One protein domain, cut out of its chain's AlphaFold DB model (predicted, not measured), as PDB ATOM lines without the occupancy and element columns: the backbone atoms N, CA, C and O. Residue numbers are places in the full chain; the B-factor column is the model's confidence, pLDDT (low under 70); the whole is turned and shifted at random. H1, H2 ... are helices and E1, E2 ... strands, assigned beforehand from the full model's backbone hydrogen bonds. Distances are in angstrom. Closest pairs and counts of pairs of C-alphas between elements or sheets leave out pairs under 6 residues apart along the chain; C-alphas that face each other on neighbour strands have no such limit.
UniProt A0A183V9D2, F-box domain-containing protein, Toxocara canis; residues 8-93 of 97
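AT A GLANCE: This is residues 8 to 93 of the 97 residues of the protein "F-box domain-containing protein" of Toxocara canis (UniProt A0A183V9D2). A small three-stranded sheet, E1 E2 E3, and one long helix, H4, stand on either side of the short helix H2, which covers one face of the sheet and sits in the middle of the domain. H4 meets H1 near its far end, while residues 68 to 76, of which 71 to 76 belong to H4, stick out on their own; contacts between H4 and the rest are few. The printed part has 86 residues, with four named helices and three named strands in the order H1 H2 H3 E1 E2 E3 H4; the sheet order is E1 - E2 - E3, antiparallel, and the class is mixed, helices and strands. By its radius of gyration of the C-alphas, 12.9 A, the whole is compact, and the C-alphas span 37 by 34 by 22 A.

IN THESE COORDINATES: H1 holds residues 8 to 15, 10.8 A long, and begins at C-alpha 8 (239.417, 192.847, 363.338). H2, residues 19 to 28, measures 14.7 A, and H3, residues 30 to 34, 6.4 A. E1 is residues 44 to 48, 13.0 A; E2 is 51 to 55, 13.7 A; E3 is 60 to 64, 13.2 A, beginning at C-alpha 60 (230.000, 215.525, 358.415). H4, residues 71 to 91, is 30.2 A long and ends at C-alpha 91 (249.098, 196.505, 366.938).

HOW THE PARTS SIT: The strands form a meander, each the antiparallel neighbour of the one before. In the hairpin of E1 and E2, at 170 degrees, N 46 and O 53 are 2.9 A apart; in that of E2 and E3, at 174 degrees, N 52 and O 63 are 2.8 A apart, each within hydrogen-bond range. H2 is on one face of the sheet, in two layers, helix over sheet, at a height of 8.2 A; it lies over E2 and E3, slantwise to the strands, only just, at 32 degrees to E2 on the local plane. The closest C-alphas of H2 and E2, those of Ser 27 and Val 52, are 5.4 A apart. H3 only grazes the sheet, and touches H2 only at the corner, with C-alphas of Ser 26 and Ile 33 closest at 5.0 A. H4 is not on the sheet and is close to H2 but not clearly touching it: the closest C-alphas, of Glu 21 and Leu 80, are 8.0 A apart. With residues 84 to 91 alone H4 touches H1, at a steep tilt of 64 degrees, opposite ways, the closest C-alphas being those of Ile 13 and Ala 88, 6.4 A. Every O i to N i+4 pair is within hydrogen-bond range in H1, H3 and H4; in H2 it is 5 of 6.

THE WHOLE: The two C-alphas farthest apart, of Leu 67 and Gly 93, are 37.9 A apart. The printed part has no cut and no long link. Mean pLDDT of the printed part is 75.4; it is under 70 at residues 66 to 83, 85 and 88 to 93.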
ATOM      1  N   ASP A   8     239.060 192.389 361.989       81.94
ATOM      2  CA  ASP A   8     239.417 192.847 363.338       81.94
ATOM      3  C   ASP A   8     240.665 193.732 363.373       81.94
ATOM      4  O   ASP A   8     240.699 194.748 364.074       81.94
ATOM      5  N   VAL A   9     241.697 193.370 362.607       80.25
ATOM      6  CA  VAL A   9     242.921 194.173 362.502       80.25
ATOM      7  C   VAL A   9     242.618 195.491 361.799       80.25
ATOM      8  O   VAL A   9     243.067 196.546 362.248       80.25
ATOM      9  N   VAL A  10     241.810 195.447 360.737       79.12
ATOM     10  CA  VAL A  10     241.354 196.650 360.036       79.12
ATOM     11  C   VAL A  10     240.584 197.563 360.991       79.12
ATOM     12  O   VAL A  10     240.902 198.747 361.068       79.12
ATOM     13  N   ARG A  11     239.658 197.031 361.796       79.38
ATOM     14  CA  ARG A  11     238.893 197.820 362.774       79.38
ATOM     15  C   ARG A  11     239.793 198.521 363.790       79.38
ATOM     16  O   ARG A  11     239.644 199.719 364.020       79.38
ATOM     17  N   ARG A  12     240.781 197.812 364.348       82.19
ATOM     18  CA  ARG A  12     241.752 198.407 365.286       82.19
ATOM     19  C   ARG A  12     242.566 199.522 364.643       82.19
ATOM     20  O   ARG A  12     242.725 200.572 365.250       82.19
ATOM     21  N   ILE A  13     243.054 199.324 363.417       79.69
ATOM     22  CA  ILE A  13     243.772 200.371 362.674       79.69
ATOM     23  C   ILE A  13     242.882 201.604 362.517       79.69
ATOM     24  O   ILE A  13     243.337 202.720 362.752       79.69
ATOM     25  N   PHE A  14     241.617 201.402 362.148       80.38
ATOM     26  CA  PHE A  14     240.658 202.480 361.938       80.38
ATOM     27  C   PHE A  14     240.370 203.273 363.214       80.38
ATOM     28  O   PHE A  14     240.246 204.493 363.133       80.38
ATOM     29  N   HIS A  15     240.374 202.628 364.380       82.69
ATOM     30  CA  HIS A  15     240.241 203.310 365.669       82.69
ATOM     31  C   HIS A  15     241.363 204.342 365.919       82.69
ATOM     32  O   HIS A  15     241.133 205.367 366.559       82.69
ATOM     33  N   TYR A  16     242.569 204.124 365.383       83.75
ATOM     34  CA  TYR A  16     243.690 205.067 365.511       83.75
ATOM     35  C   TYR A  16     243.701 206.177 364.449       83.75
ATOM     36  O   TYR A  16     244.579 207.044 364.473       83.75
ATOM     37  N   LEU A  17     242.768 206.151 363.496       81.25
ATOM     38  CA  LEU A  17     242.689 207.121 362.411       81.25
ATOM     39  C   LEU A  17     241.606 208.161 362.685       81.25
ATOM     40  O   LEU A  17     240.507 207.854 363.152       81.25
ATOM     41  N   SER A  18     241.885 209.404 362.301       84.75
ATOM     42  CA  SER A  18     240.849 210.436 362.271       84.75
ATOM     43  C   SER A  18     239.754 210.074 361.262       84.75
ATOM     44  O   SER A  18     240.011 209.399 360.261       84.75
ATOM     45  N   VAL A  19     238.534 210.573 361.475       83.69
ATOM     46  CA  VAL A  19     237.396 210.363 360.559       83.69
ATOM     47  C   VAL A  19     237.766 210.712 359.111       83.69
ATOM     48  O   VAL A  19     237.435 209.983 358.179       83.69
ATOM     49  N   ARG A  20     238.527 211.796 358.908       84.50
ATOM     50  CA  ARG A  20     238.972 212.235 357.577       84.50
ATOM     51  C   ARG A  20     239.912 211.234 356.905       84.50
ATOM     52  O   ARG A  20     239.829 211.026 355.694       84.50
ATOM     53  N   GLU A  21     240.810 210.623 357.672       83.88
ATOM     54  CA  GLU A  21     241.695 209.571 357.171       83.88
ATOM     55  C   GLU A  21     240.889 208.319 356.819       83.88
ATOM     56  O   GLU A  21     241.054 207.789 355.719       83.88
ATOM     57  N   ARG A  22     239.956 207.908 357.686       83.75
ATOM     58  CA  ARG A  22     239.049 206.777 357.434       83.75
ATOM     59  C   ARG A  22     238.220 206.979 356.161       83.75
ATOM     60  O   ARG A  22     238.205 206.100 355.303       83.75
ATOM     61  N   ALA A  23     237.632 208.164 355.974       82.62
ATOM     62  CA  ALA A  23     236.884 208.533 354.769       82.62
ATOM     63  C   ALA A  23     237.731 208.432 353.490       82.62
ATOM     64  O   ALA A  23     237.286 207.891 352.476       82.62
ATOM     65  N   ARG A  24     238.979 208.919 353.539       81.06
ATOM     66  CA  ARG A  24     239.927 208.808 352.420       81.06
ATOM     67  C   ARG A  24     240.292 207.365 352.103       81.06
ATOM     68  O   ARG A  24     240.370 207.011 350.932       81.06
ATOM     69  N   PHE A  25     240.515 206.536 353.115       79.00
ATOM     70  CA  PHE A  25     240.811 205.124 352.896       79.00
ATOM     71  C   PHE A  25     239.631 204.384 352.273       79.00
ATOM     72  O   PHE A  25     239.804 203.621 351.321       79.00
ATOM     73  N   SER A  26     238.425 204.670 352.748       79.50
ATOM     74  CA  SER A  26     237.205 204.108 352.184       79.50
ATOM     75  C   SER A  26     236.971 204.552 350.738       79.50
ATOM     76  O   SER A  26     236.576 203.734 349.914       79.50
ATOM     77  N   SER A  27     237.309 205.789 350.358       77.75
ATOM     78  CA  SER A  27     237.119 206.252 348.970       77.75
ATOM     79  C   SER A  27     237.986 205.522 347.931       77.75
ATOM     80  O   SER A  27     237.647 205.502 346.740       77.75
ATOM     81  N   VAL A  28     239.075 204.880 348.369       76.31
ATOM     82  CA  VAL A  28     239.981 204.109 347.504       76.31
ATOM     83  C   VAL A  28     239.812 202.593 347.624       76.31
ATOM     84  O   VAL A  28     240.280 201.877 346.738       76.31
ATOM     85  N   ASN A  29     239.140 202.080 348.661       75.94
ATOM     86  CA  ASN A  29     238.982 200.643 348.883       75.94
ATOM     87  C   ASN A  29     237.546 200.261 349.291       75.94
ATOM     88  O   ASN A  29     237.078 200.576 350.384       75.94
ATOM     89  N   LYS A  30     236.876 199.491 348.424       75.38
ATOM     90  CA  LYS A  30     235.488 199.043 348.619       75.38
ATOM     91  C   LYS A  30     235.290 198.144 349.844       75.38
ATOM     92  O   LYS A  30     234.231 198.208 350.457       75.38
ATOM     93  N   ARG A  31     236.284 197.332 350.222       76.38
ATOM     94  CA  ARG A  31     236.193 196.472 351.412       76.38
ATOM     95  C   ARG A  31     236.150 197.302 352.695       76.38
ATOM     96  O   ARG A  31     235.435 196.951 353.621       76.38
ATOM     97  N   LEU A  32     236.856 198.432 352.721       75.44
ATOM     98  CA  LEU A  32     236.851 199.344 353.869       75.44
ATOM     99  C   LEU A  32     235.506 200.071 354.007       75.44
ATOM    100  O   LEU A  32     235.037 200.257 355.123       75.44
ATOM    101  N   ILE A  33     234.848 200.395 352.885       77.62
ATOM    102  CA  ILE A  33     233.457 200.886 352.892       77.62
ATOM    103  C   ILE A  33     232.515 199.838 353.498       77.62
ATOM    104  O   ILE A  33     231.652 200.186 354.294       77.62
ATOM    105  N   ALA A  34     232.678 198.558 353.155       80.19
ATOM    106  CA  ALA A  34     231.810 197.493 353.667       80.19
ATOM    107  C   ALA A  34     231.914 197.299 355.193       80.19
ATOM    108  O   ALA A  34     230.975 196.806 355.809       80.19
ATOM    109  N   LEU A  35     233.023 197.722 355.807       77.75
ATOM    110  CA  LEU A  35     233.237 197.663 357.255       77.75
ATOM    111  C   LEU A  35     232.673 198.875 358.008       77.75
ATOM    112  O   LEU A  35     232.866 198.979 359.217       77.75
ATOM    113  N   PHE A  36     231.972 199.776 357.321       78.44
ATOM    114  CA  PHE A  36     231.393 200.978 357.909       78.44
ATOM    115  C   PHE A  36     230.508 200.705 359.131       78.44
ATOM    116  O   PHE A  36     230.605 201.409 360.128       78.44
ATOM    117  N   SER A  37     229.692 199.650 359.079       78.12
ATOM    118  CA  SER A  37     228.795 199.266 360.178       78.12
ATOM    119  C   SER A  37     229.523 198.901 361.474       78.12
ATOM    120  O   SER A  37     228.879 198.714 362.498       78.12
ATOM    121  N   THR A  38     230.851 198.766 361.433       80.38
ATOM    122  CA  THR A  38     231.688 198.454 362.597       80.38
ATOM    123  C   THR A  38     232.321 199.690 363.234       80.38
ATOM    124  O   THR A  38     233.168 199.541 364.114       80.38
ATOM    125  N   TRP A  39     231.999 200.897 362.756       83.19
ATOM    126  CA  TRP A  39     232.529 202.147 363.296       83.19
ATOM    127  C   TRP A  39     231.482 202.804 364.188       83.19
ATOM    128  O   TRP A  39     230.497 203.346 363.695       83.19
ATOM    129  N   ASP A  40     231.715 202.769 365.495       83.44
ATOM    130  CA  ASP A  40     230.729 203.203 366.491       83.44
ATOM    131  C   ASP A  40     230.410 204.706 366.420       83.44
ATOM    132  O   ASP A  40     229.321 205.133 366.790       83.44
ATOM    133  N   ASP A  41     231.348 205.518 365.924       86.25
ATOM    134  CA  ASP A  41     231.239 206.976 365.839       86.25
ATOM    135  C   ASP A  41     230.632 207.479 364.523       86.25
ATOM    136  O   ASP A  41     230.466 208.688 364.352       86.25
ATOM    137  N   VAL A  42     230.327 206.591 363.569       85.56
ATOM    138  CA  VAL A  42     229.813 206.998 362.260       85.56
ATOM    139  C   VAL A  42     228.471 206.339 361.972       85.56
ATOM    140  O   VAL A  42     228.360 205.126 361.848       85.56
ATOM    141  N   PHE A  43     227.439 207.162 361.810       86.81
ATOM    142  CA  PHE A  43     226.053 206.707 361.675       86.81
ATOM    143  C   PHE A  43     225.603 206.593 360.220       86.81
ATOM    144  O   PHE A  43     224.782 205.740 359.885       86.81
ATOM    145  N   TYR A  44     226.169 207.417 359.335       85.12
ATOM    146  CA  TYR A  44     225.869 207.392 357.908       85.12
ATOM    147  C   TYR A  44     227.133 207.327 357.053       85.12
ATOM    148  O   TYR A  44     228.091 208.072 357.262       85.12
ATOM    149  N   CYS A  45     227.101 206.471 356.030       85.06
ATOM    150  CA  CYS A  45     228.094 206.431 354.964       85.06
ATOM    151  C   CYS A  45     227.414 206.314 353.607       85.06
ATOM    152  O   CYS A  45     226.601 205.422 353.374       85.06
ATOM    153  N   SER A  46     227.800 207.195 352.688       84.75
ATOM    154  CA  SER A  46     227.363 207.172 351.298       84.75
ATOM    155  C   SER A  46     228.574 207.139 350.374       84.75
ATOM    156  O   SER A  46     229.413 208.043 350.386       84.75
ATOM    157  N   ALA A  47     228.673 206.085 349.567       80.62
ATOM    158  CA  ALA A  47     229.668 205.968 348.512       80.62
ATOM    159  C   ALA A  47     229.037 206.391 347.178       80.62
ATOM    160  O   ALA A  47     228.136 205.731 346.665       80.62
ATOM    161  N   ARG A  48     229.528 207.493 346.609       80.75
ATOM    162  CA  ARG A  48     229.086 208.063 345.331       80.75
ATOM    163  C   ARG A  48     230.180 207.921 344.275       80.75
ATOM    164  O   ARG A  48     231.356 207.768 344.597       80.75
ATOM    165  N   LEU A  49     229.813 207.998 342.993       70.44
ATOM    166  CA  LEU A  49     230.774 207.850 341.886       70.44
ATOM    167  C   LEU A  49     231.966 208.824 342.017       70.44
ATOM    168  O   LEU A  49     233.098 208.479 341.684       70.44
ATOM    169  N   GLY A  50     231.697 210.015 342.562       75.88
ATOM    170  CA  GLY A  50     232.674 211.071 342.809       75.88
ATOM    171  C   GLY A  50     233.262 211.122 344.221       75.88
ATOM    172  O   GLY A  50     233.922 212.107 344.516       75.88
ATOM    173  N   GLY A  51     233.042 210.147 345.117       81.69
ATOM    174  CA  GLY A  51     233.575 210.245 346.485       81.69
ATOM    175  C   GLY A  51     232.891 209.400 347.557       81.69
ATOM    176  O   GLY A  51     232.058 208.547 347.271       81.69
ATOM    177  N   VAL A  52     233.244 209.659 348.813       85.25
ATOM    178  CA  VAL A  52     232.617 209.068 350.003       85.25
ATOM    179  C   VAL A  52     232.224 210.184 350.959       85.25
ATOM    180  O   VAL A  52     232.991 211.116 351.177       85.25
ATOM    181  N   SER A  53     231.022 210.089 351.512       87.81
ATOM    182  CA  SER A  53     230.514 210.978 352.559       87.81
ATOM    183  C   SER A  53     230.270 210.170 353.819       87.81
ATOM    184  O   SER A  53     229.672 209.099 353.742       87.81
ATOM    185  N   LEU A  54     230.743 210.677 354.950       88.62
ATOM    186  CA  LEU A  54     230.564 210.108 356.277       88.62
ATOM    187  C   LEU A  54     229.882 211.137 357.174       88.62
ATOM    188  O   LEU A  54     230.251 212.309 357.129       88.62
ATOM    189  N   ALA A  55     228.954 210.705 358.017       88.00
ATOM    190  CA  ALA A  55     228.389 211.547 359.062       88.00
ATOM    191  C   ALA A  55     228.232 210.768 360.370       88.00
ATOM    192  O   ALA A  55     227.824 209.604 360.360       88.00
ATOM    193  N   GLY A  56     228.570 211.422 361.472       89.00
ATOM    194  CA  GLY A  56     228.362 210.958 362.842       89.00
ATOM    195  C   GLY A  56     227.560 211.988 363.630       89.00
ATOM    196  O   GLY A  56     226.961 212.882 363.036       89.00
ATOM    197  N   GLU A  57     227.562 211.867 364.956       88.81
ATOM    198  CA  GLU A  57     226.827 212.778 365.849       88.81
ATOM    199  C   GLU A  57     227.275 214.237 365.676       88.81
ATOM    200  O   GLU A  57     226.458 215.120 365.434       88.81
ATOM    201  N   ASP A  58     228.594 214.453 365.688       89.44
ATOM    202  CA  ASP A  58     229.205 215.786 365.733       89.44
ATOM    203  C   ASP A  58     229.965 216.165 364.451       89.44
ATOM    204  O   ASP A  58     230.701 217.156 364.419       89.44
ATOM    205  N   PHE A  59     229.860 215.372 363.380       85.19
ATOM    206  CA  PHE A  59     230.624 215.637 362.161       85.19
ATOM    207  C   PHE A  59     229.925 215.204 360.876       85.19
ATOM    208  O   PHE A  59     229.217 214.201 360.815       85.19
ATOM    209  N   VAL A  60     230.258 215.919 359.801       89.19
ATOM    210  CA  VAL A  60     230.000 215.525 358.415       89.19
ATOM    211  C   VAL A  60     231.296 215.707 357.632       89.19
ATOM    212  O   VAL A  60     231.909 216.773 357.656       89.19
ATOM    213  N   VAL A  61     231.745 214.653 356.957       88.75
ATOM    214  CA  VAL A  61     232.976 214.642 356.167       88.75
ATOM    215  C   VAL A  61     232.668 214.149 354.769       88.75
ATOM    216  O   VAL A  61     232.274 213.004 354.571       88.75
ATOM    217  N   GLU A  62     232.948 214.992 353.785       87.75
ATOM    218  CA  GLU A  62     232.887 214.617 352.381       87.75
ATOM    219  C   GLU A  62     234.293 214.558 351.788       87.75
ATOM    220  O   GLU A  62     235.080 215.503 351.877       87.75
ATOM    221  N   ILE A  63     234.627 213.418 351.190       85.50
ATOM    222  CA  ILE A  63     235.866 213.220 350.451       85.50
ATOM    223  C   ILE A  63     235.515 212.962 349.001       85.50
ATOM    224  O   ILE A  63     234.947 211.925 348.656       85.50
ATOM    225  N   GLU A  64     235.926 213.878 348.139       82.69
ATOM    226  CA  GLU A  64     235.869 213.661 346.704       82.69
ATOM    227  C   GLU A  64     236.931 212.651 346.274       82.69
ATOM    228  O   GLU A  64     238.075 212.642 346.745       82.69
ATOM    229  N   LYS A  65     236.540 211.775 345.355       71.81
ATOM    230  CA  LYS A  65     237.463 210.890 344.675       71.81
ATOM    231  C   LYS A  65     238.199 211.734 343.635       71.81
ATOM    232  O   LYS A  65     237.545 212.364 342.806       71.81
ATOM    233  N   PRO A  66     239.537 211.762 343.648       64.81
ATOM    234  CA  PRO A  66     240.271 212.574 342.694       64.81
ATOM    235  C   PRO A  66     239.974 212.089 341.270       64.81
ATOM    236  O   PRO A  66     240.200 210.924 340.940       64.81
ATOM    237  N   LEU A  67     239.456 212.996 340.436       60.41
ATOM    238  CA  LEU A  67     239.061 212.747 339.041       60.41
ATOM    239  C   LEU A  67     240.252 212.379 338.137       60.41
ATOM    240  O   LEU A  67     240.064 211.899 337.021       60.41
ATOM    241  N   ARG A  68     241.488 212.581 338.615       57.44
ATOM    242  CA  ARG A  68     242.741 212.188 337.960       57.44
ATOM    243  C   ARG A  68     243.731 211.667 339.008       57.44
ATOM    244  O   ARG A  68     243.735 212.183 340.126       57.44
ATOM    245  N   PRO A  69     244.587 210.679 338.688       54.09
ATOM    246  CA  PRO A  69     245.661 210.245 339.573       54.09
ATOM    247  C   PRO A  69     246.757 211.313 339.596       54.09
ATOM    248  O   PRO A  69     247.803 211.161 338.970       54.09
ATOM    249  N   ASP A  70     246.493 212.415 340.289       54.69
ATOM    250  CA  ASP A  70     247.465 213.479 340.436       54.69
ATOM    251  C   ASP A  70     248.620 213.003 341.328       54.69
ATOM    252  O   ASP A  70     248.441 212.234 342.283       54.69
ATOM    253  N   SER A  71     249.837 213.409 340.988       53.22
ATOM    254  CA  SER A  71     251.072 212.928 341.628       53.22
ATOM    255  C   SER A  71     251.103 213.192 343.145       53.22
ATOM    256  O   SER A  71     251.632 212.388 343.916       53.22
ATOM    257  N   THR A  72     250.427 214.249 343.594       53.66
ATOM    258  CA  THR A  72     250.198 214.614 345.001       53.66
ATOM    259  C   THR A  72     249.345 213.597 345.762       53.66
ATOM    260  O   THR A  72     249.643 213.288 346.920       53.66
ATOM    261  N   VAL A  73     248.339 212.997 345.116       56.59
ATOM    262  CA  VAL A  73     247.502 211.938 345.707       56.59
ATOM    263  C   VAL A  73     248.332 210.681 345.958       56.59
ATOM    264  O   VAL A  73     248.177 210.039 346.997       56.59
ATOM    265  N   LYS A  74     249.259 210.341 345.048       54.00
ATOM    266  CA  LYS A  74     250.153 209.180 345.212       54.00
ATOM    267  C   LYS A  74     251.077 209.341 346.416       54.00
ATOM    268  O   LYS A  74     251.209 208.408 347.207       54.00
ATOM    269  N   THR A  75     251.682 210.515 346.579       54.56
ATOM    270  CA  THR A  75     252.589 210.796 347.701       54.56
ATOM    271  C   THR A  75     251.850 210.736 349.035       54.56
ATOM    272  O   THR A  75     252.309 210.078 349.966       54.56
ATOM    273  N   HIS A  76     250.658 211.330 349.120       56.69
ATOM    274  CA  HIS A  76     249.877 211.328 350.356       56.69
ATOM    275  C   HIS A  76     249.309 209.937 350.696       56.69
ATOM    276  O   HIS A  76     249.327 209.536 351.858       56.69
ATOM    277  N   ASN A  77     248.899 209.154 349.688       59.59
ATOM    278  CA  ASN A  77     248.528 207.748 349.883       59.59
ATOM    279  C   ASN A  77     249.712 206.893 350.335       59.59
ATOM    280  O   ASN A  77     249.514 205.989 351.142       59.59
ATOM    281  N   ARG A  78     250.939 207.179 349.876       60.25
ATOM    282  CA  ARG A  78     252.150 206.537 350.412       60.25
ATOM    283  C   ARG A  78     252.318 206.849 351.894       60.25
ATOM    284  O   ARG A  78     252.450 205.913 352.671       60.25
ATOM    285  N   TYR A  79     252.259 208.119 352.293       61.09
ATOM    286  CA  TYR A  79     252.381 208.509 353.704       61.09
ATOM    287  C   TYR A  79     251.315 207.860 354.587       61.09
ATOM    288  O   TYR A  79     251.635 207.318 355.643       61.09
ATOM    289  N   LEU A  80     250.062 207.856 354.138       62.53
ATOM    290  CA  LEU A  80     248.964 207.202 354.844       62.53
ATOM    291  C   LEU A  80     249.162 205.679 354.914       62.53
ATOM    292  O   LEU A  80     248.948 205.081 355.966       62.53
ATOM    293  N   SER A  81     249.646 205.058 353.835       67.12
ATOM    294  CA  SER A  81     249.985 203.628 353.807       67.12
ATOM    295  C   SER A  81     251.125 203.288 354.771       67.12
ATOM    296  O   SER A  81     251.031 202.296 355.485       67.12
ATOM    297  N   PHE A  82     252.161 204.132 354.863       65.25
ATOM    298  CA  PHE A  82     253.238 204.001 355.853       65.25
ATOM    299  C   PHE A  82     252.726 204.173 357.284       65.25
ATOM    300  O   PHE A  82     253.104 203.407 358.169       65.25
ATOM    301  N   ARG A  83     251.844 205.151 357.522       68.38
ATOM    302  CA  ARG A  83     251.257 205.396 358.845       68.38
ATOM    303  C   ARG A  83     250.422 204.204 359.300       68.38
ATOM    304  O   ARG A  83     250.589 203.755 360.430       68.38
ATOM    305  N   ILE A  84     249.601 203.646 358.411       70.00
ATOM    306  CA  ILE A  84     248.855 202.422 358.699       70.00
ATOM    307  C   ILE A  84     249.787 201.236 358.906       70.00
ATOM    308  O   ILE A  84     249.590 200.506 359.869       70.00
ATOM    309  N   PHE A  85     250.801 201.041 358.060       67.31
ATOM    310  CA  PHE A  85     251.754 199.949 358.249       67.31
ATOM    311  C   PHE A  85     252.428 200.038 359.624       67.31
ATOM    312  O   PHE A  85     252.538 199.035 360.321       67.31
ATOM    313  N   ARG A  86     252.789 201.249 360.064       70.69
ATOM    314  CA  ARG A  86     253.350 201.490 361.398       70.69
ATOM    315  C   ARG A  86     252.361 201.153 362.518       70.69
ATOM    316  O   ARG A  86     252.746 200.491 363.474       70.69
ATOM    317  N   ILE A  87     251.101 201.581 362.400       71.00
ATOM    318  CA  ILE A  87     250.043 201.268 363.378       71.00
ATOM    319  C   ILE A  87     249.780 199.757 363.413       71.00
ATOM    320  O   ILE A  87     249.697 199.172 364.488       71.00
ATOM    321  N   ALA A  88     249.694 199.111 362.251       67.12
ATOM    322  CA  ALA A  88     249.502 197.673 362.127       67.12
ATOM    323  C   ALA A  88     250.671 196.903 362.757       67.12
ATOM    324  O   ALA A  88     250.436 196.023 363.577       67.12
ATOM    325  N   ALA A  89     251.920 197.281 362.469       66.06
ATOM    326  CA  ALA A  89     253.105 196.672 363.073       66.06
ATOM    327  C   ALA A  89     253.090 196.783 364.609       66.06
ATOM    328  O   ALA A  89     253.307 195.790 365.301       66.06
ATOM    329  N   GLN A  90     252.731 197.956 365.141       64.94
ATOM    330  CA  GLN A  90     252.571 198.176 366.584       64.94
ATOM    331  C   GLN A  90     251.422 197.348 367.184       64.94
ATOM    332  O   GLN A  90     251.564 196.799 368.271       64.94
ATOM    333  N   THR A  91     250.302 197.216 366.467       61.12
ATOM    334  CA  THR A  91     249.098 196.505 366.938       61.12
ATOM    335  C   THR A  91     249.267 194.982 366.924       61.12
ATOM    336  O   THR A  91     248.665 194.291 367.742       61.12
ATOM    337  N   ILE A  92     250.074 194.450 366.002       63.16
ATOM    338  CA  ILE A  92     250.313 193.006 365.831       63.16
ATOM    339  C   ILE A  92     251.562 192.553 366.624       63.16
ATOM    340  O   ILE A  92     251.899 191.375 366.647       63.16
ATOM    341  N   GLY A  93     252.260 193.468 367.310       53.97
ATOM    342  CA  GLY A  93     253.463 193.145 368.085       53.97
ATOM    343  C   GLY A  93     254.692 192.821 367.226       53.97
ATOM    344  O   GLY A  93     255.671 192.272 367.731       53.97
TER     345      GLY A  93